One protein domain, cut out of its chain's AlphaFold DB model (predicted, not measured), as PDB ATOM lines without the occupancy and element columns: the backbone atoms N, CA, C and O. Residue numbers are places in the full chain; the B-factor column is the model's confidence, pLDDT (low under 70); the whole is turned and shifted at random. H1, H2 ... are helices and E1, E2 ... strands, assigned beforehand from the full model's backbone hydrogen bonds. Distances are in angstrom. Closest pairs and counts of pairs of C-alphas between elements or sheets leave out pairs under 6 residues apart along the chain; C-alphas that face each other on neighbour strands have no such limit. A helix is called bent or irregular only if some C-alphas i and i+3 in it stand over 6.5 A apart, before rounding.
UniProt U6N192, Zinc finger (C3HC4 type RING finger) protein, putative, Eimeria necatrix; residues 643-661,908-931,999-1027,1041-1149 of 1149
ATOM      1  N   THR A 643     -28.080  27.587 -11.735       38.75
ATOM      2  CA  THR A 643     -28.243  26.298 -12.430       38.75
ATOM      3  C   THR A 643     -29.500  25.636 -11.863       38.75
ATOM      4  O   THR A 643     -29.462  24.525 -11.341       38.75
ATOM      5  N   ALA A 644     -30.581  26.419 -11.840       52.34
ATOM      6  CA  ALA A 644     -31.830  26.098 -11.172       52.34
ATOM      7  C   ALA A 644     -32.608  25.097 -12.027       52.34
ATOM      8  O   ALA A 644     -33.124  25.450 -13.090       52.34
ATOM      9  N   ASP A 645     -32.658  23.848 -11.575       65.31
ATOM     10  CA  ASP A 645     -33.245  22.747 -12.328       65.31
ATOM     11  C   ASP A 645     -34.774  22.890 -12.508       65.31
ATOM     12  O   ASP A 645     -35.427  23.836 -12.045       65.31
ATOM     13  N   ALA A 646     -35.380  21.917 -13.191       73.50
ATOM     14  CA  ALA A 646     -36.829  21.876 -13.354       73.50
ATOM     15  C   ALA A 646     -37.577  21.768 -12.005       73.50
ATOM     16  O   ALA A 646     -38.716  22.222 -11.916       73.50
ATOM     17  N   ALA A 647     -36.967  21.213 -10.948       74.94
ATOM     18  CA  ALA A 647     -37.576  21.119  -9.624       74.94
ATOM     19  C   ALA A 647     -37.624  22.482  -8.915       74.94
ATOM     20  O   ALA A 647     -38.684  22.849  -8.404       74.94
ATOM     21  N   GLU A 648     -36.534  23.255  -8.929       77.06
ATOM     22  CA  GLU A 648     -36.504  24.632  -8.423       77.06
ATOM     23  C   GLU A 648     -37.469  25.533  -9.202       77.06
ATOM     24  O   GLU A 648     -38.208  26.315  -8.601       77.06
ATOM     25  N   MET A 649     -37.528  25.376 -10.530       80.31
ATOM     26  CA  MET A 649     -38.474  26.102 -11.382       80.31
ATOM     27  C   MET A 649     -39.931  25.820 -10.987       80.31
ATOM     28  O   MET A 649     -40.739  26.741 -10.864       80.31
ATOM     29  N   LEU A 650     -40.269  24.549 -10.758       80.50
ATOM     30  CA  LEU A 650     -41.601  24.126 -10.324       80.50
ATOM     31  C   LEU A 650     -41.953  24.664  -8.932       80.50
ATOM     32  O   LEU A 650     -43.054  25.178  -8.750       80.50
ATOM     33  N   LEU A 651     -41.018  24.606  -7.977       79.06
ATOM     34  CA  LEU A 651     -41.201  25.157  -6.631       79.06
ATOM     35  C   LEU A 651     -41.405  26.679  -6.667       79.06
ATOM     36  O   LEU A 651     -42.286  27.198  -5.984       79.06
ATOM     37  N   PHE A 652     -40.649  27.402  -7.496       81.50
ATOM     38  CA  PHE A 652     -40.833  28.840  -7.692       81.50
ATOM     39  C   PHE A 652     -42.201  29.173  -8.304       81.50
ATOM     40  O   PHE A 652     -42.886  30.077  -7.824       81.50
ATOM     41  N   LEU A 653     -42.639  28.418  -9.316       81.69
ATOM     42  CA  LEU A 653     -43.974  28.576  -9.896       81.69
ATOM     43  C   LEU A 653     -45.089  28.272  -8.883       81.69
ATOM     44  O   LEU A 653     -46.107  28.957  -8.889       81.69
ATOM     45  N   GLU A 654     -44.900  27.307  -7.980       81.94
ATOM     46  CA  GLU A 654     -45.847  27.015  -6.893       81.94
ATOM     47  C   GLU A 654     -45.856  28.070  -5.782       81.94
ATOM     48  O   GLU A 654     -46.902  28.300  -5.176       81.94
ATOM     49  N   LEU A 655     -44.739  28.757  -5.535       79.38
ATOM     50  CA  LEU A 655     -44.699  29.924  -4.649       79.38
ATOM     51  C   LEU A 655     -45.387  31.138  -5.292       79.38
ATOM     52  O   LEU A 655     -46.186  31.798  -4.630       79.38
ATOM     53  N   LEU A 656     -45.190  31.380  -6.593       77.31
ATOM     54  CA  LEU A 656     -45.952  32.397  -7.332       77.31
ATOM     55  C   LEU A 656     -47.458  32.079  -7.411       77.31
ATOM     56  O   LEU A 656     -48.250  33.004  -7.541       77.31
ATOM     57  N   GLN A 657     -47.874  30.811  -7.293       79.12
ATOM     58  CA  GLN A 657     -49.286  30.412  -7.130       79.12
ATOM     59  C   GLN A 657     -49.846  30.679  -5.710       79.12
ATOM     60  O   GLN A 657     -50.982  30.304  -5.426       79.12
ATOM     61  N   ARG A 658     -49.067  31.301  -4.808       72.69
ATOM     62  CA  ARG A 658     -49.422  31.525  -3.390       72.69
ATOM     63  C   ARG A 658     -49.228  32.963  -2.888       72.69
ATOM     64  O   ARG A 658     -49.618  33.238  -1.760       72.69
ATOM     65  N   GLU A 659     -48.669  33.869  -3.694       66.81
ATOM     66  CA  GLU A 659     -48.644  35.315  -3.410       66.81
ATOM     67  C   GLU A 659     -49.768  36.054  -4.171       66.81
ATOM     68  O   GLU A 659     -49.779  36.102  -5.402       66.81
ATOM     69  N   ASP A 660     -50.718  36.655  -3.450       57.03
ATOM     70  CA  ASP A 660     -51.681  37.604  -4.025       57.03
ATOM     71  C   ASP A 660     -50.976  38.926  -4.379       57.03
ATOM     72  O   ASP A 660     -50.413  39.585  -3.505       57.03
ATOM     73  N   PHE A 661     -51.032  39.356  -5.648       58.94
ATOM     74  CA  PHE A 661     -50.443  40.632  -6.096       58.94
ATOM     75  C   PHE A 661     -51.450  41.801  -6.105       58.94
ATOM     76  O   PHE A 661     -51.183  42.852  -6.696       58.94
ATOM     77  N   PRO A 908     -56.559  30.712  -4.485       70.88
ATOM     78  CA  PRO A 908     -57.503  31.796  -4.798       70.88
ATOM     79  C   PRO A 908     -57.337  32.360  -6.223       70.88
ATOM     80  O   PRO A 908     -58.220  33.050  -6.738       70.88
ATOM     81  N   PHE A 909     -56.238  32.021  -6.896       78.25
ATOM     82  CA  PHE A 909     -55.935  32.393  -8.273       78.25
ATOM     83  C   PHE A 909     -55.100  31.313  -8.977       78.25
ATOM     84  O   PHE A 909     -54.469  30.462  -8.354       78.25
ATOM     85  N   CYS A 910     -55.068  31.374 -10.305       82.25
ATOM     86  CA  CYS A 910     -54.219  30.570 -11.177       82.25
ATOM     87  C   CYS A 910     -53.222  31.460 -11.928       82.25
ATOM     88  O   CYS A 910     -53.512  32.620 -12.225       82.25
ATOM     89  N   LEU A 911     -52.061  30.902 -12.282       87.62
ATOM     90  CA  LEU A 911     -51.140  31.524 -13.233       87.62
ATOM     91  C   LEU A 911     -51.501  31.112 -14.661       87.62
ATOM     92  O   LEU A 911     -51.940  29.988 -14.911       87.62
ATOM     93  N   ALA A 912     -51.296  32.032 -15.596       87.69
ATOM     94  CA  ALA A 912     -51.603  31.860 -17.006       87.69
ATOM     95  C   ALA A 912     -50.578  32.610 -17.872       87.69
ATOM     96  O   ALA A 912     -50.044  33.635 -17.452       87.69
ATOM     97  N   VAL A 913     -50.305  32.133 -19.089       90.50
ATOM     98  CA  VAL A 913     -49.389  32.810 -20.027       90.50
ATOM     99  C   VAL A 913     -50.185  33.638 -21.035       90.50
ATOM    100  O   VAL A 913     -51.044  33.114 -21.736       90.50
ATOM    101  N   ARG A 914     -49.906  34.939 -21.136       87.94
ATOM    102  CA  ARG A 914     -50.530  35.840 -22.122       87.94
ATOM    103  C   ARG A 914     -49.876  35.751 -23.492       87.94
ATOM    104  O   ARG A 914     -50.565  35.759 -24.510       87.94
ATOM    105  N   SER A 915     -48.550  35.727 -23.489       87.62
ATOM    106  CA  SER A 915     -47.715  35.925 -24.667       87.62
ATOM    107  C   SER A 915     -46.483  35.036 -24.552       87.62
ATOM    108  O   SER A 915     -45.837  35.012 -23.500       87.62
ATOM    109  N   VAL A 916     -46.155  34.342 -25.636       88.94
ATOM    110  CA  VAL A 916     -44.931  33.559 -25.798       88.94
ATOM    111  C   VAL A 916     -44.053  34.297 -26.801       88.94
ATOM    112  O   VAL A 916     -44.436  34.451 -27.960       88.94
ATOM    113  N   TYR A 917     -42.890  34.758 -26.358       86.12
ATOM    114  CA  TYR A 917     -41.872  35.369 -27.205       86.12
ATOM    115  C   TYR A 917     -40.745  34.354 -27.429       86.12
ATOM    116  O   TYR A 917     -40.310  33.697 -26.483       86.12
ATOM    117  N   LEU A 918     -40.266  34.235 -28.665       85.06
ATOM    118  CA  LEU A 918     -39.161  33.353 -29.032       85.06
ATOM    119  C   LEU A 918     -38.040  34.182 -29.661       85.06
ATOM    120  O   LEU A 918     -38.219  34.771 -30.729       85.06
ATOM    121  N   CYS A 919     -36.909  34.243 -28.964       81.81
ATOM    122  CA  CYS A 919     -35.736  35.039 -29.307       81.81
ATOM    123  C   CYS A 919     -34.632  34.131 -29.866       81.81
ATOM    124  O   CYS A 919     -34.242  33.166 -29.210       81.81
ATOM    125  N   LEU A 920     -34.094  34.459 -31.042       75.81
ATOM    126  CA  LEU A 920     -32.983  33.745 -31.676       75.81
ATOM    127  C   LEU A 920     -31.690  34.555 -31.594       75.81
ATOM    128  O   LEU A 920     -31.387  35.378 -32.464       75.81
ATOM    129  N   PHE A 921     -30.895  34.285 -30.565       68.56
ATOM    130  CA  PHE A 921     -29.559  34.859 -30.443       68.56
ATOM    131  C   PHE A 921     -28.552  34.017 -31.229       68.56
ATOM    132  O   PHE A 921     -28.607  32.788 -31.198       68.56
ATOM    133  N   LYS A 922     -27.588  34.646 -31.907       58.16
ATOM    134  CA  LYS A 922     -26.394  33.919 -32.369       58.16
ATOM    135  C   LYS A 922     -25.582  33.483 -31.149       58.16
ATOM    136  O   LYS A 922     -25.581  34.189 -30.141       58.16
ATOM    137  N   ALA A 923     -24.841  32.380 -31.247       48.31
ATOM    138  CA  ALA A 923     -23.943  31.957 -30.165       48.31
ATOM    139  C   ALA A 923     -22.916  33.056 -29.789       48.31
ATOM    140  O   ALA A 923     -22.608  33.265 -28.617       48.31
ATOM    141  N   GLU A 924     -22.461  33.833 -30.778       40.69
ATOM    142  CA  GLU A 924     -21.639  35.036 -30.581       40.69
ATOM    143  C   GLU A 924     -22.377  36.159 -29.826       40.69
ATOM    144  O   GLU A 924     -21.771  36.880 -29.030       40.69
ATOM    145  N   ASP A 925     -23.683  36.314 -30.060       44.44
ATOM    146  CA  ASP A 925     -24.475  37.441 -29.566       44.44
ATOM    147  C   ASP A 925     -24.960  37.269 -28.121       44.44
ATOM    148  O   ASP A 925     -25.206  38.274 -27.464       44.44
ATOM    149  N   LEU A 926     -25.030  36.049 -27.571       45.97
ATOM    150  CA  LEU A 926     -25.253  35.848 -26.126       45.97
ATOM    151  C   LEU A 926     -24.030  36.275 -25.304       45.97
ATOM    152  O   LEU A 926     -24.159  37.017 -24.328       45.97
ATOM    153  N   ASN A 927     -22.830  35.906 -25.763       36.56
ATOM    154  CA  ASN A 927     -21.582  36.410 -25.188       36.56
ATOM    155  C   ASN A 927     -21.480  37.935 -25.341       36.56
ATOM    156  O   ASN A 927     -21.108  38.622 -24.389       36.56
ATOM    157  N   ARG A 928     -21.892  38.502 -26.486       34.25
ATOM    158  CA  ARG A 928     -21.999  39.964 -26.626       34.25
ATOM    159  C   ARG A 928     -23.065  40.561 -25.715       34.25
ATOM    160  O   ARG A 928     -22.770  41.579 -25.115       34.25
ATOM    161  N   ALA A 929     -24.242  39.970 -25.530       37.38
ATOM    162  CA  ALA A 929     -25.292  40.524 -24.669       37.38
ATOM    163  C   ALA A 929     -24.839  40.652 -23.205       37.38
ATOM    164  O   ALA A 929     -25.081  41.683 -22.574       37.38
ATOM    165  N   ALA A 930     -24.099  39.662 -22.693       35.53
ATOM    166  CA  ALA A 930     -23.449  39.738 -21.383       35.53
ATOM    167  C   ALA A 930     -22.311  40.782 -21.325       35.53
ATOM    168  O   ALA A 930     -22.038  41.347 -20.265       35.53
ATOM    169  N   LEU A 931     -21.658  41.061 -22.460       30.97
ATOM    170  CA  LEU A 931     -20.517  41.974 -22.581       30.97
ATOM    171  C   LEU A 931     -20.852  43.368 -23.140       30.97
ATOM    172  O   LEU A 931     -19.966  44.216 -23.127       30.97
ATOM    173  N   THR A 999     -27.715  29.295 -33.920       61.00
ATOM    174  CA  THR A 999     -28.408  30.182 -32.981       61.00
ATOM    175  C   THR A 999     -28.920  29.394 -31.772       61.00
ATOM    176  O   THR A 999     -29.193  28.194 -31.860       61.00
ATOM    177  N   LEU A1000     -29.043  30.066 -30.628       70.38
ATOM    178  CA  LEU A1000     -29.619  29.522 -29.400       70.38
ATOM    179  C   LEU A1000     -31.020  30.122 -29.175       70.38
ATOM    180  O   LEU A1000     -31.163  31.351 -29.211       70.38
ATOM    181  N   PRO A1001     -32.055  29.284 -28.964       79.81
ATOM    182  CA  PRO A1001     -33.416  29.738 -28.739       79.81
ATOM    183  C   PRO A1001     -33.628  30.069 -27.257       79.81
ATOM    184  O   PRO A1001     -33.438  29.224 -26.384       79.81
ATOM    185  N   VAL A1002     -34.070  31.294 -26.978       82.81
ATOM    186  CA  VAL A1002     -34.495  31.726 -25.639       82.81
ATOM    187  C   VAL A1002     -35.987  32.032 -25.680       82.81
ATOM    188  O   VAL A1002     -36.450  32.829 -26.499       82.81
ATOM    189  N   LEU A1003     -36.744  31.395 -24.792       86.12
ATOM    190  CA  LEU A1003     -38.190  31.538 -24.680       86.12
ATOM    191  C   LEU A1003     -38.515  32.524 -23.552       86.12
ATOM    192  O   LEU A1003     -38.032  32.353 -22.438       86.12
ATOM    193  N   VAL A1004     -39.357  33.528 -23.796       87.44
ATOM    194  CA  VAL A1004     -39.829  34.449 -22.747       87.44
ATOM    195  C   VAL A1004     -41.350  34.398 -22.662       87.44
ATOM    196  O   VAL A1004     -42.045  34.545 -23.665       87.44
ATOM    197  N   LEU A1005     -41.877  34.199 -21.457       89.69
ATOM    198  CA  LEU A1005     -43.298  34.008 -21.177       89.69
ATOM    199  C   LEU A1005     -43.841  35.170 -20.346       89.69
ATOM    200  O   LEU A1005     -43.333  35.448 -19.264       89.69
ATOM    201  N   GLU A1006     -44.890  35.833 -20.824       90.06
ATOM    202  CA  GLU A1006     -45.585  36.896 -20.086       90.06
ATOM    203  C   GLU A1006     -46.643  36.281 -19.159       90.06
ATOM    204  O   GLU A1006     -47.681  35.805 -19.624       90.06
ATOM    205  N   LEU A1007     -46.361  36.257 -17.855       89.31
ATOM    206  CA  LEU A1007     -47.185  35.624 -16.824       89.31
ATOM    207  C   LEU A1007     -48.252  36.581 -16.278       89.31
ATOM    208  O   LEU A1007     -47.965  37.724 -15.911       89.31
ATOM    209  N   GLN A1008     -49.479  36.077 -16.166       88.50
ATOM    210  CA  GLN A1008     -50.629  36.766 -15.582       88.50
ATOM    211  C   GLN A1008     -51.259  35.954 -14.449       88.50
ATOM    212  O   GLN A1008     -51.248  34.723 -14.472       88.50
ATOM    213  N   GLN A1009     -51.852  36.665 -13.493       87.75
ATOM    214  CA  GLN A1009     -52.701  36.127 -12.436       87.75
ATOM    215  C   GLN A1009     -54.160  36.161 -12.915       87.75
ATOM    216  O   GLN A1009     -54.607  37.146 -13.512       87.75
ATOM    217  N   VAL A1010     -54.890  35.072 -12.679       84.69
ATOM    218  CA  VAL A1010     -56.313  34.910 -13.006       84.69
ATOM    219  C   VAL A1010     -57.048  34.513 -11.727       84.69
ATOM    220  O   VAL A1010     -56.672  33.494 -11.148       84.69
ATOM    221  N   PRO A1011     -58.084  35.235 -11.265       83.19
ATOM    222  CA  PRO A1011     -58.880  34.801 -10.115       83.19
ATOM    223  C   PRO A1011     -59.452  33.394 -10.331       83.19
ATOM    224  O   PRO A1011     -59.872  33.072 -11.442       83.19
ATOM    225  N   ALA A1012     -59.499  32.560  -9.289       76.94
ATOM    226  CA  ALA A1012     -59.904  31.158  -9.427       76.94
ATOM    227  C   ALA A1012     -61.332  30.991  -9.974       76.94
ATOM    228  O   ALA A1012     -61.570  30.086 -10.767       76.94
ATOM    229  N   ALA A1013     -62.251  31.907  -9.642       74.38
ATOM    230  CA  ALA A1013     -63.591  31.946 -10.231       74.38
ATOM    231  C   ALA A1013     -63.547  32.146 -11.758       74.38
ATOM    232  O   ALA A1013     -64.115  31.351 -12.498       74.38
ATOM    233  N   ALA A1014     -62.785  33.131 -12.246       74.88
ATOM    234  CA  ALA A1014     -62.617  33.373 -13.681       74.88
ATOM    235  C   ALA A1014     -61.843  32.238 -14.385       74.88
ATOM    236  O   ALA A1014     -62.072  31.968 -15.561       74.88
ATOM    237  N   ALA A1015     -60.938  31.549 -13.682       77.31
ATOM    238  CA  ALA A1015     -60.280  30.351 -14.199       77.31
ATOM    239  C   ALA A1015     -61.262  29.170 -14.333       77.31
ATOM    240  O   ALA A1015     -61.254  28.492 -15.359       77.31
ATOM    241  N   ALA A1016     -62.139  28.968 -13.345       78.25
ATOM    242  CA  ALA A1016     -63.197  27.961 -13.384       78.25
ATOM    243  C   ALA A1016     -64.232  28.260 -14.481       78.25
ATOM    244  O   ALA A1016     -64.545  27.365 -15.257       78.25
ATOM    245  N   GLU A1017     -64.673  29.516 -14.627       77.56
ATOM    246  CA  GLU A1017     -65.527  29.953 -15.743       77.56
ATOM    247  C   GLU A1017     -64.895  29.639 -17.106       77.56
ATOM    248  O   GLU A1017     -65.596  29.218 -18.020       77.56
ATOM    249  N   ILE A1018     -63.575  29.806 -17.260       76.12
ATOM    250  CA  ILE A1018     -62.864  29.505 -18.511       76.12
ATOM    251  C   ILE A1018     -62.747  27.988 -18.751       76.12
ATOM    252  O   ILE A1018     -62.962  27.538 -19.880       76.12
ATOM    253  N   GLU A1019     -62.443  27.180 -17.726       76.75
ATOM    254  CA  GLU A1019     -62.421  25.713 -17.863       76.75
ATOM    255  C   GLU A1019     -63.828  25.137 -18.103       76.75
ATOM    256  O   GLU A1019     -63.974  24.188 -18.879       76.75
ATOM    257  N   GLU A1020     -64.873  25.715 -17.504       77.56
ATOM    258  CA  GLU A1020     -66.262  25.327 -17.756       77.56
ATOM    259  C   GLU A1020     -66.720  25.776 -19.148       77.56
ATOM    260  O   GLU A1020     -67.240  24.955 -19.898       77.56
ATOM    261  N   GLN A1021     -66.449  27.019 -19.563       72.31
ATOM    262  CA  GLN A1021     -66.737  27.490 -20.923       72.31
ATOM    263  C   GLN A1021     -66.056  26.618 -21.979       72.31
ATOM    264  O   GLN A1021     -66.671  26.343 -23.004       72.31
ATOM    265  N   GLN A1022     -64.833  26.123 -21.753       69.38
ATOM    266  CA  GLN A1022     -64.181  25.213 -22.702       69.38
ATOM    267  C   GLN A1022     -64.832  23.816 -22.719       69.38
ATOM    268  O   GLN A1022     -65.010  23.240 -23.795       69.38
ATOM    269  N   GLN A1023     -65.245  23.279 -21.565       71.75
ATOM    270  CA  GLN A1023     -66.004  22.021 -21.493       71.75
ATOM    271  C   GLN A1023     -67.380  22.148 -22.162       71.75
ATOM    272  O   GLN A1023     -67.755  21.300 -22.975       71.75
ATOM    273  N   GLN A1024     -68.098  23.241 -21.896       69.69
ATOM    274  CA  GLN A1024     -69.338  23.589 -22.577       69.69
ATOM    275  C   GLN A1024     -69.100  23.793 -24.079       69.69
ATOM    276  O   GLN A1024     -69.883  23.293 -24.871       69.69
ATOM    277  N   GLN A1025     -68.006  24.424 -24.513       65.75
ATOM    278  CA  GLN A1025     -67.691  24.642 -25.931       65.75
ATOM    279  C   GLN A1025     -67.362  23.339 -26.681       65.75
ATOM    280  O   GLN A1025     -67.707  23.210 -27.856       65.75
ATOM    281  N   GLN A1026     -66.777  22.335 -26.013       65.62
ATOM    282  CA  GLN A1026     -66.656  20.978 -26.567       65.62
ATOM    283  C   GLN A1026     -68.024  20.283 -26.712       65.62
ATOM    284  O   GLN A1026     -68.225  19.525 -27.661       65.62
ATOM    285  N   GLN A1027     -68.981  20.565 -25.823       65.44
ATOM    286  CA  GLN A1027     -70.357  20.053 -25.907       65.44
ATOM    287  C   GLN A1027     -71.228  20.846 -26.908       65.44
ATOM    288  O   GLN A1027     -72.085  20.273 -27.578       65.44
ATOM    289  N   CYS A1041     -60.400  40.371 -15.244       55.09
ATOM    290  CA  CYS A1041     -59.321  41.147 -14.623       55.09
ATOM    291  C   CYS A1041     -57.976  40.387 -14.590       55.09
ATOM    292  O   CYS A1041     -57.526  39.902 -13.558       55.09
ATOM    293  N   PHE A1042     -57.310  40.294 -15.745       69.12
ATOM    294  CA  PHE A1042     -55.968  39.713 -15.845       69.12
ATOM    295  C   PHE A1042     -54.879  40.686 -15.361       69.12
ATOM    296  O   PHE A1042     -54.521  41.621 -16.082       69.12
ATOM    297  N   GLN A1043     -54.298  40.437 -14.187       76.62
ATOM    298  CA  GLN A1043     -53.171  41.221 -13.670       76.62
ATOM    299  C   GLN A1043     -51.833  40.650 -14.169       76.62
ATOM    300  O   GLN A1043     -51.643  39.436 -14.209       76.62
ATOM    301  N   SER A1044     -50.897  41.508 -14.587       79.44
ATOM    302  CA  SER A1044     -49.564  41.082 -15.043       79.44
ATOM    303  C   SER A1044     -48.640  40.835 -13.848       79.44
ATOM    304  O   SER A1044     -48.435  41.742 -13.047       79.44
ATOM    305  N   VAL A1045     -48.057  39.637 -13.760       82.00
ATOM    306  CA  VAL A1045     -47.156  39.228 -12.666       82.00
ATOM    307  C   VAL A1045     -45.695  39.495 -13.037       82.00
ATOM    308  O   VAL A1045     -44.929  40.010 -12.225       82.00
ATOM    309  N   GLY A1046     -45.312  39.189 -14.280       84.25
ATOM    310  CA  GLY A1046     -43.957  39.414 -14.785       84.25
ATOM    311  C   GLY A1046     -43.646  38.624 -16.055       84.25
ATOM    312  O   GLY A1046     -44.542  38.133 -16.739       84.25
ATOM    313  N   TYR A1047     -42.359  38.492 -16.355       83.50
ATOM    314  CA  TYR A1047     -41.809  37.782 -17.503       83.50
ATOM    315  C   TYR A1047     -40.865  36.674 -17.029       83.50
ATOM    316  O   TYR A1047     -39.930  36.930 -16.272       83.50
ATOM    317  N   LEU A1048     -41.086  35.450 -17.499       85.81
ATOM    318  CA  LEU A1048     -40.257  34.280 -17.217       85.81
ATOM    319  C   LEU A1048     -39.456  33.915 -18.470       85.81
ATOM    320  O   LEU A1048     -40.025  33.465 -19.459       85.81
ATOM    321  N   SER A1049     -38.145  34.139 -18.429       84.62
ATOM    322  CA  SER A1049     -37.198  33.714 -19.462       84.62
ATOM    323  C   SER A1049     -36.725  32.291 -19.177       84.62
ATOM    324  O   SER A1049     -36.424  31.970 -18.029       84.62
ATOM    325  N   ILE A1050     -36.633  31.469 -20.218       85.06
ATOM    326  CA  ILE A1050     -36.201  30.071 -20.186       85.06
ATOM    327  C   ILE A1050     -35.199  29.861 -21.327       85.06
ATOM    328  O   ILE A1050     -35.476  30.190 -22.481       85.06
ATOM    329  N   GLU A1051     -34.041  29.306 -21.000       81.31
ATOM    330  CA  GLU A1051     -32.969  28.924 -21.918       81.31
ATOM    331  C   GLU A1051     -32.608  27.463 -21.622       81.31
ATOM    332  O   GLU A1051     -32.505  27.072 -20.462       81.31
ATOM    333  N   PHE A1052     -32.421  26.640 -22.653       76.12
ATOM    334  CA  PHE A1052     -31.842  25.305 -22.488       76.12
ATOM    335  C   PHE A1052     -30.461  25.293 -23.126       76.12
ATOM    336  O   PHE A1052     -30.300  25.743 -24.262       76.12
ATOM    337  N   ARG A1053     -29.475  24.740 -22.426       70.31
ATOM    338  CA  ARG A1053     -28.121  24.536 -22.938       70.31
ATOM    339  C   ARG A1053     -27.709  23.084 -22.738       70.31
ATOM    340  O   ARG A1053     -27.999  22.494 -21.705       70.31
ATOM    341  N   SER A1054     -26.986  22.511 -23.696       62.56
ATOM    342  CA  SER A1054     -26.510  21.124 -23.600       62.56
ATOM    343  C   SER A1054     -25.417  20.913 -22.544       62.56
ATOM    344  O   SER A1054     -25.160  19.773 -22.180       62.56
ATOM    345  N   ASP A1055     -24.765  21.976 -22.063       56.72
ATOM    346  CA  ASP A1055     -23.691  21.936 -21.059       56.72
ATOM    347  C   ASP A1055     -24.168  22.224 -19.622       56.72
ATOM    348  O   ASP A1055     -23.613  21.675 -18.676       56.72
ATOM    349  N   VAL A1056     -25.198  23.063 -19.452       59.31
ATOM    350  CA  VAL A1056     -25.733  23.484 -18.135       59.31
ATOM    351  C   VAL A1056     -27.135  22.914 -17.848       59.31
ATOM    352  O   VAL A1056     -27.578  22.901 -16.702       59.31
ATOM    353  N   GLY A1057     -27.841  22.411 -18.864       69.62
ATOM    354  CA  GLY A1057     -29.230  21.968 -18.758       69.62
ATOM    355  C   GLY A1057     -30.221  23.131 -18.858       69.62
ATOM    356  O   GLY A1057     -30.081  24.019 -19.702       69.62
ATOM    357  N   LEU A1058     -31.256  23.110 -18.016       76.94
ATOM    358  CA  LEU A1058     -32.289  24.145 -17.981       76.94
ATOM    359  C   LEU A1058     -31.821  25.363 -17.167       76.94
ATOM    360  O   LEU A1058     -31.419  25.237 -16.014       76.94
ATOM    361  N   CYS A1059     -31.932  26.554 -17.750       76.19
ATOM    362  CA  CYS A1059     -31.692  27.835 -17.094       76.19
ATOM    363  C   CYS A1059     -32.952  28.706 -17.189       76.19
ATOM    364  O   CYS A1059     -33.607  28.758 -18.231       76.19
ATOM    365  N   TRP A1060     -33.301  29.423 -16.121       82.94
ATOM    366  CA  TRP A1060     -34.462  30.315 -16.129       82.94
ATOM    367  C   TRP A1060     -34.258  31.555 -15.253       82.94
ATOM    368  O   TRP A1060     -33.495  31.558 -14.287       82.94
ATOM    369  N   HIS A1061     -34.958  32.631 -15.613       76.44
ATOM    370  CA  HIS A1061     -34.905  33.927 -14.941       76.44
ATOM    371  C   HIS A1061     -36.292  34.572 -14.912       76.44
ATOM    372  O   HIS A1061     -36.956  34.663 -15.944       76.44
ATOM    373  N   PHE A1062     -36.713  35.080 -13.754       81.12
ATOM    374  CA  PHE A1062     -37.958  35.839 -13.614       81.12
ATOM    375  C   PHE A1062     -37.688  37.341 -13.451       81.12
ATOM    376  O   PHE A1062     -36.854  37.754 -12.643       81.12
ATOM    377  N   TYR A1063     -38.434  38.158 -14.195       73.19
ATOM    378  CA  TYR A1063     -38.369  39.618 -14.196       73.19
ATOM    379  C   TYR A1063     -39.761  40.192 -13.913       73.19
ATOM    380  O   TYR A1063     -40.737  39.771 -14.526       73.19
ATOM    381  N   ARG A1064     -39.884  41.183 -13.022       73.25
ATOM    382  CA  ARG A1064     -41.178  41.857 -12.775       73.25
ATOM    383  C   ARG A1064     -41.585  42.788 -13.927       73.25
ATOM    384  O   ARG A1064     -42.767  42.972 -14.195       73.25
ATOM    385  N   GLU A1065     -40.596  43.346 -14.615       74.12
ATOM    386  CA  GLU A1065     -40.740  44.191 -15.803       74.12
ATOM    387  C   GLU A1065     -40.217  43.446 -17.044       74.12
ATOM    388  O   GLU A1065     -39.676  42.344 -16.931       74.12
ATOM    389  N   ARG A1066     -40.395  44.008 -18.244       74.38
ATOM    390  CA  ARG A1066     -39.943  43.360 -19.486       74.38
ATOM    391  C   ARG A1066     -38.406  43.263 -19.503       74.38
ATOM    392  O   ARG A1066     -37.751  44.277 -19.271       74.38
ATOM    393  N   PRO A1067     -37.800  42.095 -19.802       73.00
ATOM    394  CA  PRO A1067     -36.345  41.981 -19.843       73.00
ATOM    395  C   PRO A1067     -35.746  42.864 -20.958       73.00
ATOM    396  O   PRO A1067     -36.290  42.899 -22.066       73.00
ATOM    397  N   PRO A1068     -34.608  43.544 -20.715       59.47
ATOM    398  CA  PRO A1068     -34.103  44.598 -21.600       59.47
ATOM    399  C   PRO A1068     -33.699  44.094 -22.992       59.47
ATOM    400  O   PRO A1068     -33.835  44.826 -23.969       59.47
ATOM    401  N   GLY A1069     -33.270  42.832 -23.120       66.12
ATOM    402  CA  GLY A1069     -33.010  42.212 -24.425       66.12
ATOM    403  C   GLY A1069     -34.274  42.067 -25.283       66.12
ATOM    404  O   GLY A1069     -34.229  42.308 -26.487       66.12
ATOM    405  N   LEU A1070     -35.420  41.752 -24.663       70.00
ATOM    406  CA  LEU A1070     -36.713  41.681 -25.350       70.00
ATOM    407  C   LEU A1070     -37.234  43.082 -25.703       70.00
ATOM    408  O   LEU A1070     -37.797  43.274 -26.775       70.00
ATOM    409  N   GLU A1071     -37.030  44.074 -24.834       68.88
ATOM    410  CA  GLU A1071     -37.386  45.463 -25.141       68.88
ATOM    411  C   GLU A1071     -36.556  46.028 -26.306       68.88
ATOM    412  O   GLU A1071     -37.125  46.573 -27.251       68.88
ATOM    413  N   ALA A1072     -35.236  45.816 -26.313       64.31
ATOM    414  CA  ALA A1072     -34.368  46.213 -27.422       64.31
ATOM    415  C   ALA A1072     -34.746  45.519 -28.747       64.31
ATOM    416  O   ALA A1072     -34.799  46.172 -29.794       64.31
ATOM    417  N   ALA A1073     -35.068  44.221 -28.705       66.62
ATOM    418  CA  ALA A1073     -35.503  43.462 -29.876       66.62
ATOM    419  C   ALA A1073     -36.869  43.923 -30.425       66.62
ATOM    420  O   ALA A1073     -37.056  43.950 -31.639       66.62
ATOM    421  N   LEU A1074     -37.799  44.344 -29.557       68.94
ATOM    422  CA  LEU A1074     -39.096  44.913 -29.958       68.94
ATOM    423  C   LEU A1074     -38.991  46.343 -30.517       68.94
ATOM    424  O   LEU A1074     -39.833  46.747 -31.316       68.94
ATOM    425  N   LEU A1075     -37.984  47.118 -30.101       64.19
ATOM    426  CA  LEU A1075     -37.773  48.495 -30.567       64.19
ATOM    427  C   LEU A1075     -36.981  48.582 -31.885       64.19
ATOM    428  O   LEU A1075     -37.093  49.585 -32.594       64.19
ATOM    429  N   SER A1076     -36.197  47.558 -32.242       59.19
ATOM    430  CA  SER A1076     -35.404  47.548 -33.477       59.19
ATOM    431  C   SER A1076     -36.128  46.884 -34.654       59.19
ATOM    432  O   SER A1076     -36.390  45.680 -34.665       59.19
ATOM    433  N   ARG A1077     -36.349  47.667 -35.720       48.59
ATOM    434  CA  ARG A1077     -36.882  47.190 -37.013       48.59
ATOM    435  C   ARG A1077     -35.964  46.201 -37.742       48.59
ATOM    436  O   ARG A1077     -36.426  45.511 -38.644       48.59
ATOM    437  N   GLU A1078     -34.686  46.133 -37.378       49.34
ATOM    438  CA  GLU A1078     -33.707  45.229 -38.000       49.34
ATOM    439  C   GLU A1078     -33.621  43.892 -37.243       49.34
ATOM    440  O   GLU A1078     -33.515  42.835 -37.864       49.34
ATOM    441  N   VAL A1079     -33.797  43.914 -35.915       49.97
ATOM    442  CA  VAL A1079     -33.856  42.711 -35.051       49.97
ATOM    443  C   VAL A1079     -35.209  41.986 -35.163       49.97
ATOM    444  O   VAL A1079     -35.348  40.843 -34.736       49.97
ATOM    445  N   SER A1080     -36.193  42.568 -35.858       47.91
ATOM    446  CA  SER A1080     -37.486  41.930 -36.174       47.91
ATOM    447  C   SER A1080     -37.379  40.636 -37.018       47.91
ATOM    448  O   SER A1080     -38.389  39.995 -37.283       47.91
ATOM    449  N   ARG A1081     -36.168  40.235 -37.441       51.94
ATOM    450  CA  ARG A1081     -35.851  38.924 -38.050       51.94
ATOM    451  C   ARG A1081     -35.296  37.880 -37.064       51.94
ATOM    452  O   ARG A1081     -34.931  36.791 -37.491       51.94
ATOM    453  N   GLN A1082     -35.221  38.191 -35.771       65.75
ATOM    454  CA  GLN A1082     -34.713  37.303 -34.709       65.75
ATOM    455  C   GLN A1082     -35.689  37.147 -33.529       65.75
ATOM    456  O   GLN A1082     -35.352  36.505 -32.537       65.75
ATOM    457  N   LEU A1083     -36.888  37.728 -33.617       75.56
ATOM    458  CA  LEU A1083     -37.902  37.699 -32.564       75.56
ATOM    459  C   LEU A1083     -39.274  37.362 -33.151       75.56
ATOM    460  O   LEU A1083     -39.734  38.034 -34.073       75.56
ATOM    461  N   VAL A1084     -39.959  36.393 -32.545       80.75
ATOM    462  CA  VAL A1084     -41.383  36.105 -32.789       80.75
ATOM    463  C   VAL A1084     -42.170  36.302 -31.501       80.75
ATOM    464  O   VAL A1084     -41.642  36.086 -30.411       80.75
ATOM    465  N   CYS A1085     -43.443  36.670 -31.615       84.19
ATOM    466  CA  CYS A1085     -44.394  36.623 -30.510       84.19
ATOM    467  C   CYS A1085     -45.701  35.971 -30.968       84.19
ATOM    468  O   CYS A1085     -46.252  36.358 -31.997       84.19
ATOM    469  N   ALA A1086     -46.206  35.027 -30.176       84.81
ATOM    470  CA  ALA A1086     -47.570  34.520 -30.260       84.81
ATOM    471  C   ALA A1086     -48.337  34.934 -28.993       84.81
ATOM    472  O   ALA A1086     -47.847  34.762 -27.875       84.81
ATOM    473  N   SER A1087     -49.541  35.487 -29.152       85.75
ATOM    474  CA  SER A1087     -50.413  35.879 -28.037       85.75
ATOM    475  C   SER A1087     -51.534  34.853 -27.895       85.75
ATOM    476  O   SER A1087     -52.276  34.614 -28.845       85.75
ATOM    477  N   LEU A1088     -51.646  34.241 -26.715       83.88
ATOM    478  CA  LEU A1088     -52.576  33.145 -26.446       83.88
ATOM    479  C   LEU A1088     -54.003  33.678 -26.228       83.88
ATOM    480  O   LEU A1088     -54.218  34.682 -25.523       83.88
ATOM    481  N   ARG A1089     -54.996  32.981 -26.801       83.62
ATOM    482  CA  ARG A1089     -56.430  33.256 -26.569       83.62
ATOM    483  C   ARG A1089     -56.770  33.058 -25.088       83.62
ATOM    484  O   ARG A1089     -56.070  32.321 -24.401       83.62
ATOM    485  N   LYS A1090     -57.848  33.685 -24.586       76.12
ATOM    486  CA  LYS A1090     -58.230  33.652 -23.150       76.12
ATOM    487  C   LYS A1090     -58.247  32.227 -22.558       76.12
ATOM    488  O   LYS A1090     -57.703  32.034 -21.475       76.12
ATOM    489  N   SER A1091     -58.822  31.261 -23.279       74.44
ATOM    490  CA  SER A1091     -58.871  29.833 -22.921       74.44
ATOM    491  C   SER A1091     -57.488  29.201 -22.772       74.44
ATOM    492  O   SER A1091     -57.211  28.454 -21.836       74.44
ATOM    493  N   ASP A1092     -56.599  29.541 -23.696       82.06
ATOM    494  CA  ASP A1092     -55.384  28.778 -23.953       82.06
ATOM    495  C   ASP A1092     -54.256  29.205 -22.994       82.06
ATOM    496  O   ASP A1092     -53.316  28.449 -22.758       82.06
ATOM    497  N   ARG A1093     -54.392  30.370 -22.338       86.75
ATOM    498  CA  ARG A1093     -53.428  30.923 -21.362       86.75
ATOM    499  C   ARG A1093     -53.208  30.040 -20.140       86.75
ATOM    500  O   ARG A1093     -52.068  29.824 -19.723       86.75
ATOM    501  N   ILE A1094     -54.307  29.582 -19.540       85.88
ATOM    502  CA  ILE A1094     -54.297  28.736 -18.337       85.88
ATOM    503  C   ILE A1094     -53.848  27.330 -18.739       85.88
ATOM    504  O   ILE A1094     -52.989  26.736 -18.091       85.88
ATOM    505  N   PHE A1095     -54.366  26.827 -19.863       85.31
ATOM    506  CA  PHE A1095     -54.041  25.502 -20.384       85.31
ATOM    507  C   PHE A1095     -52.562  25.360 -20.774       85.31
ATOM    508  O   PHE A1095     -51.946  24.352 -20.430       85.31
ATOM    509  N   PHE A1096     -51.961  26.384 -21.396       87.56
ATOM    510  CA  PHE A1096     -50.521  26.446 -21.665       87.56
ATOM    511  C   PHE A1096     -49.713  26.347 -20.371       87.56
ATOM    512  O   PHE A1096     -48.802  25.529 -20.284       87.56
ATOM    513  N   PHE A1097     -50.063  27.126 -19.340       88.62
ATOM    514  CA  PHE A1097     -49.366  27.081 -18.051       88.62
ATOM    515  C   PHE A1097     -49.502  25.705 -17.373       88.62
ATOM    516  O   PHE A1097     -48.512  25.137 -16.911       88.62
ATOM    517  N   LYS A1098     -50.712  25.127 -17.378       87.56
ATOM    518  CA  LYS A1098     -51.026  23.788 -16.846       87.56
ATOM    519  C   LYS A1098     -50.205  22.699 -17.557       87.56
ATOM    520  O   LYS A1098     -49.594  21.857 -16.902       87.56
ATOM    521  N   LYS A1099     -50.113  22.758 -18.890       88.31
ATOM    522  CA  LYS A1099     -49.293  21.856 -19.717       88.31
ATOM    523  C   LYS A1099     -47.792  22.059 -19.522       88.31
ATOM    524  O   LYS A1099     -47.081  21.068 -19.409       88.31
ATOM    525  N   MET A1100     -47.318  23.299 -19.421       89.50
ATOM    526  CA  MET A1100     -45.916  23.618 -19.135       89.50
ATOM    527  C   MET A1100     -45.497  23.060 -17.771       89.50
ATOM    528  O   MET A1100     -44.444  22.439 -17.665       89.50
ATOM    529  N   LYS A1101     -46.338  23.213 -16.738       86.69
ATOM    530  CA  LYS A1101     -46.095  22.627 -15.413       86.69
ATOM    531  C   LYS A1101     -46.029  21.097 -15.478       86.69
ATOM    532  O   LYS A1101     -45.107  20.509 -14.921       86.69
ATOM    533  N   ASN A1102     -46.950  20.457 -16.203       86.50
ATOM    534  CA  ASN A1102     -46.933  19.004 -16.401       86.50
ATOM    535  C   ASN A1102     -45.687  18.536 -17.170       86.50
ATOM    536  O   ASN A1102     -45.051  17.573 -16.756       86.50
ATOM    537  N   PHE A1103     -45.287  19.244 -18.230       85.31
ATOM    538  CA  PHE A1103     -44.058  18.961 -18.968       85.31
ATOM    539  C   PHE A1103     -42.829  19.065 -18.058       85.31
ATOM    540  O   PHE A1103     -42.057  18.120 -17.966       85.31
ATOM    541  N   LEU A1104     -42.674  20.158 -17.308       83.06
ATOM    542  CA  LEU A1104     -41.565  20.310 -16.361       83.06
ATOM    543  C   LEU A1104     -41.565  19.204 -15.287       83.06
ATOM    544  O   LEU A1104     -40.494  18.745 -14.903       83.06
ATOM    545  N   MET A1105     -42.734  18.712 -14.857       81.56
ATOM    546  CA  MET A1105     -42.847  17.539 -13.974       81.56
ATOM    547  C   MET A1105     -42.408  16.232 -14.665       81.56
ATOM    548  O   MET A1105     -41.702  15.440 -14.047       81.56
ATOM    549  N   GLU A1106     -42.753  16.017 -15.939       81.00
ATOM    550  CA  GLU A1106     -42.267  14.881 -16.747       81.00
ATOM    551  C   GLU A1106     -40.743  14.912 -16.949       81.00
ATOM    552  O   GLU A1106     -40.119  13.855 -17.046       81.00
ATOM    553  N   GLN A1107     -40.137  16.101 -17.029       72.31
ATOM    554  CA  GLN A1107     -38.688  16.272 -17.205       72.31
ATOM    555  C   GLN A1107     -37.918  16.427 -15.872       72.31
ATOM    556  O   GLN A1107     -36.688  16.452 -15.878       72.31
ATOM    557  N   LYS A1108     -38.604  16.496 -14.718       67.38
ATOM    558  CA  LYS A1108     -37.996  16.732 -13.389       67.38
ATOM    559  C   LYS A1108     -36.979  15.668 -12.965       67.38
ATOM    560  O   LYS A1108     -36.035  15.983 -12.254       67.38
ATOM    561  N   PHE A1109     -37.188  14.419 -13.380       57.31
ATOM    562  CA  PHE A1109     -36.399  13.258 -12.946       57.31
ATOM    563  C   PHE A1109     -35.634  12.578 -14.092       57.31
ATOM    564  O   PHE A1109     -35.246  11.419 -13.969       57.31
ATOM    565  N   LYS A1110     -35.450  13.257 -15.233       61.88
ATOM    566  CA  LYS A1110     -34.671  12.715 -16.353       61.88
ATOM    567  C   LYS A1110     -33.252  13.261 -16.325       61.88
ATOM    568  O   LYS A1110     -33.051  14.470 -16.302       61.88
ATOM    569  N   GLU A1111     -32.276  12.367 -16.402       50.06
ATOM    570  CA  GLU A1111     -30.883  12.740 -16.626       50.06
ATOM    571  C   GLU A1111     -30.717  13.281 -18.055       50.06
ATOM    572  O   GLU A1111     -30.923  12.572 -19.048       50.06
ATOM    573  N   TYR A1112     -30.358  14.560 -18.165       57.47
ATOM    574  CA  TYR A1112     -30.176  15.243 -19.444       57.47
ATOM    575  C   TYR A1112     -28.849  14.831 -20.085       57.47
ATOM    576  O   TYR A1112     -27.812  15.450 -19.862       57.47
ATOM    577  N   HIS A1113     -28.871  13.777 -20.901       47.28
ATOM    578  CA  HIS A1113     -27.678  13.355 -21.630       47.28
ATOM    579  C   HIS A1113     -27.365  14.348 -22.773       47.28
ATOM    580  O   HIS A1113     -28.184  14.474 -23.691       47.28
ATOM    581  N   PRO A1114     -26.184  15.001 -22.793       46.78
ATOM    582  CA  PRO A1114     -25.894  16.146 -23.672       46.78
ATOM    583  C   PRO A1114     -25.902  15.815 -25.172       46.78
ATOM    584  O   PRO A1114     -25.983  16.707 -26.010       46.78
ATOM    585  N   THR A1115     -25.834  14.529 -25.526       46.09
ATOM    586  CA  THR A1115     -25.881  14.041 -26.916       46.09
ATOM    587  C   THR A1115     -27.276  13.629 -27.399       46.09
ATOM    588  O   THR A1115     -27.414  13.256 -28.561       46.09
ATOM    589  N   LYS A1116     -28.300  13.630 -26.528       50.78
ATOM    590  CA  LYS A1116     -29.658  13.151 -26.866       50.78
ATOM    591  C   LYS A1116     -30.668  14.268 -27.115       50.78
ATOM    592  O   LYS A1116     -31.593  14.046 -27.887       50.78
ATOM    593  N   TRP A1117     -30.503  15.423 -26.472       56.53
ATOM    594  CA  TRP A1117     -31.397  16.580 -26.568       56.53
ATOM    595  C   TRP A1117     -30.590  17.849 -26.842       56.53
ATOM    596  O   TRP A1117     -29.739  18.231 -26.039       56.53
ATOM    597  N   SER A1118     -30.880  18.525 -27.952       72.56
ATOM    598  CA  SER A1118     -30.424  19.893 -28.187       72.56
ATOM    599  C   SER A1118     -31.372  20.912 -27.546       72.56
ATOM    600  O   SER A1118     -32.524  20.619 -27.217       72.56
ATOM    601  N   SER A1119     -30.905  22.156 -27.432       72.00
ATOM    602  CA  SER A1119     -31.724  23.305 -27.023       72.00
ATOM    603  C   SER A1119     -32.943  23.544 -27.915       72.00
ATOM    604  O   SER A1119     -33.938  24.110 -27.465       72.00
ATOM    605  N   TRP A1120     -32.891  23.069 -29.157       74.75
ATOM    606  CA  TRP A1120     -33.980  23.156 -30.118       74.75
ATOM    607  C   TRP A1120     -35.023  22.064 -29.903       74.75
ATOM    608  O   TRP A1120     -36.206  22.387 -29.852       74.75
ATOM    609  N   ASP A1121     -34.600  20.816 -29.671       80.38
ATOM    610  CA  ASP A1121     -35.523  19.709 -29.375       80.38
ATOM    611  C   ASP A1121     -36.323  19.992 -28.089       80.38
ATOM    612  O   ASP A1121     -37.527  19.745 -28.038       80.38
ATOM    613  N   PHE A1122     -35.682  20.591 -27.072       82.12
ATOM    614  CA  PHE A1122     -36.355  21.025 -25.842       82.12
ATOM    615  C   PHE A1122     -37.448  22.071 -26.108       82.12
ATOM    616  O   PHE A1122     -38.578  21.924 -25.638       82.12
ATOM    617  N   VAL A1123     -37.124  23.137 -26.852       83.44
ATOM    618  CA  VAL A1123     -38.069  24.229 -27.145       83.44
ATOM    619  C   VAL A1123     -39.188  23.761 -28.081       83.44
ATOM    620  O   VAL A1123     -40.337  24.163 -27.895       83.44
ATOM    621  N   GLU A1124     -38.898  22.873 -29.033       84.44
ATOM    622  CA  GLU A1124     -39.903  22.266 -29.907       84.44
ATOM    623  C   GLU A1124     -40.842  21.328 -29.128       84.44
ATOM    624  O   GLU A1124     -42.059  21.512 -29.195       84.44
ATOM    625  N   GLU A1125     -40.324  20.395 -28.318       83.75
ATOM    626  CA  GLU A1125     -41.153  19.482 -27.509       83.75
ATOM    627  C   GLU A1125     -42.035  20.256 -26.511       83.75
ATOM    628  O   GLU A1125     -43.225  19.953 -26.365       83.75
ATOM    629  N   LEU A1126     -41.486  21.309 -25.889       85.62
ATOM    630  CA  LEU A1126     -42.221  22.225 -25.018       85.62
ATOM    631  C   LEU A1126     -43.354  22.938 -25.775       85.62
ATOM    632  O   LEU A1126     -44.503  22.887 -25.335       85.62
ATOM    633  N   LEU A1127     -43.062  23.597 -26.903       86.12
ATOM    634  CA  LEU A1127     -44.058  24.363 -27.663       86.12
ATOM    635  C   LEU A1127     -45.155  23.462 -28.240       86.12
ATOM    636  O   LEU A1127     -46.337  23.750 -28.046       86.12
ATOM    637  N   VAL A1128     -44.785  22.349 -28.881       86.25
ATOM    638  CA  VAL A1128     -45.728  21.397 -29.492       86.25
ATOM    639  C   VAL A1128     -46.659  20.783 -28.443       86.25
ATOM    640  O   VAL A1128     -47.858  20.642 -28.700       86.25
ATOM    641  N   ARG A1129     -46.164  20.466 -27.236       82.62
ATOM    642  CA  ARG A1129     -47.036  20.007 -26.140       82.62
ATOM    643  C   ARG A1129     -47.891  21.133 -25.566       82.62
ATOM    644  O   ARG A1129     -49.075  20.901 -25.307       82.62
ATOM    645  N   CYS A1130     -47.345  22.332 -25.361       84.50
ATOM    646  CA  CYS A1130     -48.032  23.392 -24.619       84.50
ATOM    647  C   CYS A1130     -49.084  24.152 -25.452       84.50
ATOM    648  O   CYS A1130     -50.217  24.288 -24.987       84.50
ATOM    649  N   ALA A1131     -48.768  24.565 -26.684       80.75
ATOM    650  CA  ALA A1131     -49.676  25.295 -27.582       80.75
ATOM    651  C   ALA A1131     -49.472  24.875 -29.054       80.75
ATOM    652  O   ALA A1131     -48.672  25.488 -29.757       80.75
ATOM    653  N   PRO A1132     -50.170  23.835 -29.552       78.81
ATOM    654  CA  PRO A1132     -49.898  23.268 -30.875       78.81
ATOM    655  C   PRO A1132     -50.328  24.147 -32.065       78.81
ATOM    656  O   PRO A1132     -49.763  23.983 -33.143       78.81
ATOM    657  N   GLU A1133     -51.289  25.067 -31.911       77.06
ATOM    658  CA  GLU A1133     -51.672  26.000 -32.989       77.06
ATOM    659  C   GLU A1133     -50.637  27.127 -33.131       77.06
ATOM    660  O   GLU A1133     -50.147  27.410 -34.223       77.06
ATOM    661  N   GLU A1134     -50.239  27.729 -32.012       79.88
ATOM    662  CA  GLU A1134     -49.223  28.776 -31.950       79.88
ATOM    663  C   GLU A1134     -47.818  28.226 -32.229       79.88
ATOM    664  O   GLU A1134     -47.015  28.908 -32.865       79.88
ATOM    665  N   ALA A1135     -47.527  26.979 -31.842       75.88
ATOM    666  CA  ALA A1135     -46.287  26.296 -32.198       75.88
ATOM    667  C   ALA A1135     -46.112  26.213 -33.717       75.88
ATOM    668  O   ALA A1135     -45.014  26.456 -34.197       75.88
ATOM    669  N   GLN A1136     -47.168  25.972 -34.504       75.88
ATOM    670  CA  GLN A1136     -47.037  25.993 -35.967       75.88
ATOM    671  C   GLN A1136     -46.597  27.367 -36.490       75.88
ATOM    672  O   GLN A1136     -45.815  27.430 -37.432       75.88
ATOM    673  N   GLN A1137     -47.026  28.466 -35.862       74.88
ATOM    674  CA  GLN A1137     -46.625  29.824 -36.250       74.88
ATOM    675  C   GLN A1137     -45.194  30.153 -35.793       74.88
ATOM    676  O   GLN A1137     -44.393  30.658 -36.580       74.88
ATOM    677  N   LEU A1138     -44.854  29.817 -34.544       75.69
ATOM    678  CA  LEU A1138     -43.519  30.015 -33.972       75.69
ATOM    679  C   LEU A1138     -42.466  29.166 -34.707       75.69
ATOM    680  O   LEU A1138     -41.455  29.701 -35.156       75.69
ATOM    681  N   LEU A1139     -42.719  27.868 -34.899       74.00
ATOM    682  CA  LEU A1139     -41.812  26.927 -35.568       74.00
ATOM    683  C   LEU A1139     -41.730  27.164 -37.088       74.00
ATOM    684  O   LEU A1139     -40.671  26.951 -37.672       74.00
ATOM    685  N   ALA A1140     -42.789  27.650 -37.753       73.06
ATOM    686  CA  ALA A1140     -42.698  28.032 -39.168       73.06
ATOM    687  C   ALA A1140     -41.704  29.182 -39.388       73.06
ATOM    688  O   ALA A1140     -40.938  29.152 -40.354       73.06
ATOM    689  N   PHE A1141     -41.655  30.157 -38.470       67.31
ATOM    690  CA  PHE A1141     -40.611  31.179 -38.486       67.31
ATOM    691  C   PHE A1141     -39.225  30.544 -38.321       67.31
ATOM    692  O   PHE A1141     -38.352  30.824 -39.140       67.31
ATOM    693  N   LEU A1142     -39.042  29.629 -37.357       62.00
ATOM    694  CA  LEU A1142     -37.769  28.919 -37.155       62.00
ATOM    695  C   LEU A1142     -37.297  28.202 -38.423       62.00
ATOM    696  O   LEU A1142     -36.161  28.399 -38.846       62.00
ATOM    697  N   HIS A1143     -38.173  27.435 -39.077       64.75
ATOM    698  CA  HIS A1143     -37.853  26.758 -40.334       64.75
ATOM    699  C   HIS A1143     -37.539  27.746 -41.468       64.75
ATOM    700  O   HIS A1143     -36.609  27.512 -42.237       64.75
ATOM    701  N   SER A1144     -38.246  28.881 -41.552       60.41
ATOM    702  CA  SER A1144     -37.952  29.924 -42.545       60.41
ATOM    703  C   SER A1144     -36.620  30.647 -42.296       60.41
ATOM    704  O   SER A1144     -35.951  31.034 -43.250       60.41
ATOM    705  N   SER A1145     -36.208  30.803 -41.032       55.19
ATOM    706  CA  SER A1145     -34.919  31.392 -40.655       55.19
ATOM    707  C   SER A1145     -33.762  30.408 -40.836       55.19
ATOM    708  O   SER A1145     -32.711  30.795 -41.336       55.19
ATOM    709  N   ALA A1146     -33.963  29.133 -40.490       49.78
ATOM    710  CA  ALA A1146     -32.974  28.070 -40.669       49.78
ATOM    711  C   ALA A1146     -32.734  27.720 -42.149       49.78
ATOM    712  O   ALA A1146     -31.638  27.302 -42.497       49.78
ATOM    713  N   ALA A1147     -33.721  27.930 -43.027       42.19
ATOM    714  CA  ALA A1147     -33.566  27.806 -44.481       42.19
ATOM    715  C   ALA A1147     -32.975  29.063 -45.161       42.19
ATOM    716  O   ALA A1147     -32.849  29.095 -46.385       42.19
ATOM    717  N   ALA A1148     -32.648  30.105 -44.387       38.22
ATOM    718  CA  ALA A1148     -32.072  31.368 -44.857       38.22
ATOM    719  C   ALA A1148     -30.656  31.633 -44.299       38.22
ATOM    720  O   ALA A1148     -30.155  32.757 -44.404       38.22
ATOM    721  N   CYS A1149     -30.034  30.620 -43.690       33.00
ATOM    722  CA  CYS A1149     -28.649  30.593 -43.211       33.00
ATOM    723  C   CYS A1149     -27.888  29.432 -43.865       33.00
ATOM    724  O   CYS A1149     -26.652  29.574 -43.968       33.00
TER     725      CYS A1149
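AT A GLANCE: This is residues 643 to 661, 908 to 931, 999 to 1027 and 1041 to 1149 of the 1149 residues of the protein "Zinc finger (C3HC4 type RING finger) protein, putative" of Eimeria necatrix (UniProt U6N192). A twisted sheet of five antiparallel strands has one face covered by H5, which crosses E1 and E2, and by H6 and H7, which run along the strands as a helical hairpin. H2 and H3 stand up from opposite faces of the sheet at opposite ends of the long strands E1 and E2, short H4 lies over the face away from H7, and H1 packs on H5, beside the strands. The printed part has 181 residues with seven named helices and five named strands, in the order H1 E1 H2 E2 H3 E3 E4 H4 E5 H5 H6 H7; the sheet runs E4 E3 E2 E1 E5, and the class is mixed, helices and strands. It is compact, with a radius of gyration of the C-alphas of 16.6 A, and rounded, spanning 47 by 38 by 33 A.

HOW THE PARTS SIT: H1, residues 646 to 656, is on the sheet at a height of 6.9 A but over none of its strands. It touches H5, residues 1090 to 1107, which meets it with residues 1101 to 1107 alone; the closest C-alphas are those of Ala 646 and Leu 1104, 5.8 A apart, at a steep tilt of 38 degrees, opposite ways. E1, residues 909 to 922, and E2, residues 999 to 1011, are antiparallel inner strands, with N 912 and O 1008 at 2.9 A. H2, residues 923 to 931, stands up from the sheet, its line rising 56 degrees. H3, residues 1012 to 1027, stands up at 68 degrees on the opposite face and touches H5 about perpendicular, at 82 degrees; the closest C-alphas, those of Ile 1018 and Ser 1091, are 6.0 A apart. E3, residues 1043 to 1053, is antiparallel to E2, with N 1005 and O 1048 at 2.8 A, and forms a hairpin with edge strand E4, residues 1057 to 1063, where N 1049 and O 1061 are 2.8 A apart. H4, residues 1068 to 1075, is on the same face as H2 at a height of 9.6 A. Edge strand E5, residues 1083 to 1087, is antiparallel to E1, with N 916 and O 1086 at 2.8 A. H5 is the hub, touching three helices; it runs only just across the strands, at 62 degrees to E2 on the local plane. H6, residues 1119 to 1130, touches H5 at a steep tilt of 50 degrees, with the C-alphas of Phe 1096 and Cys 1130 closest at 4.9 A. H7, residues 1132 to 1146, touches H6 at a shallow tilt of 25 degrees, opposite ways; the closest C-alphas, those of Leu 1127 and Ala 1135, are 5.4 A apart. H4 and H7 are apart. In H1, H3, H4 and H6 every O i to N i+4 pair is within hydrogen-bond range; in H2 it is 4 of 5, in H5 12 of 14 and in H7 9 of 11.

IN THESE COORDINATES: H1 begins with C-alpha 646 at (-36.829, 21.876, -13.354) and is 15.2 A long. E1 measures 38.2 A, H2 13.0 A, E2 38.4 A, H3 22.5 A, E3 31.5 A, E4 20.4 A, H4 10.4 A and E5 13.4 A. H5, 26.8 A, begins at (-58.230, 33.652, -23.150) and is only just irregular: C-alphas 1091 and 1094 are 6.6 A apart. H6 measures 16.5 A; H7, 20.1 A, ends with C-alpha 1146 at (-32.974, 28.070, -40.669).

THE WHOLE: The two C-alphas farthest apart, those of Leu 931 and Gln 1027, are 54.5 A apart. Helices on both faces of the sheet make three layers, H1, H6 and H7 on one face and H2 and H4 on the other. Residues 662 to 907, 932 to 998 and 1028 to 1040 are not printed, and the C-alphas across these cuts are 11.4, 17.6 and 26.3 A apart. The link from H5 to H6, 11 residues, is long. The mean pLDDT of the printed part is 72.0; 62 residues are under 70, among them 921 to 931, 1071 to 1082, 1108 to 1117 and 1141 to 1149.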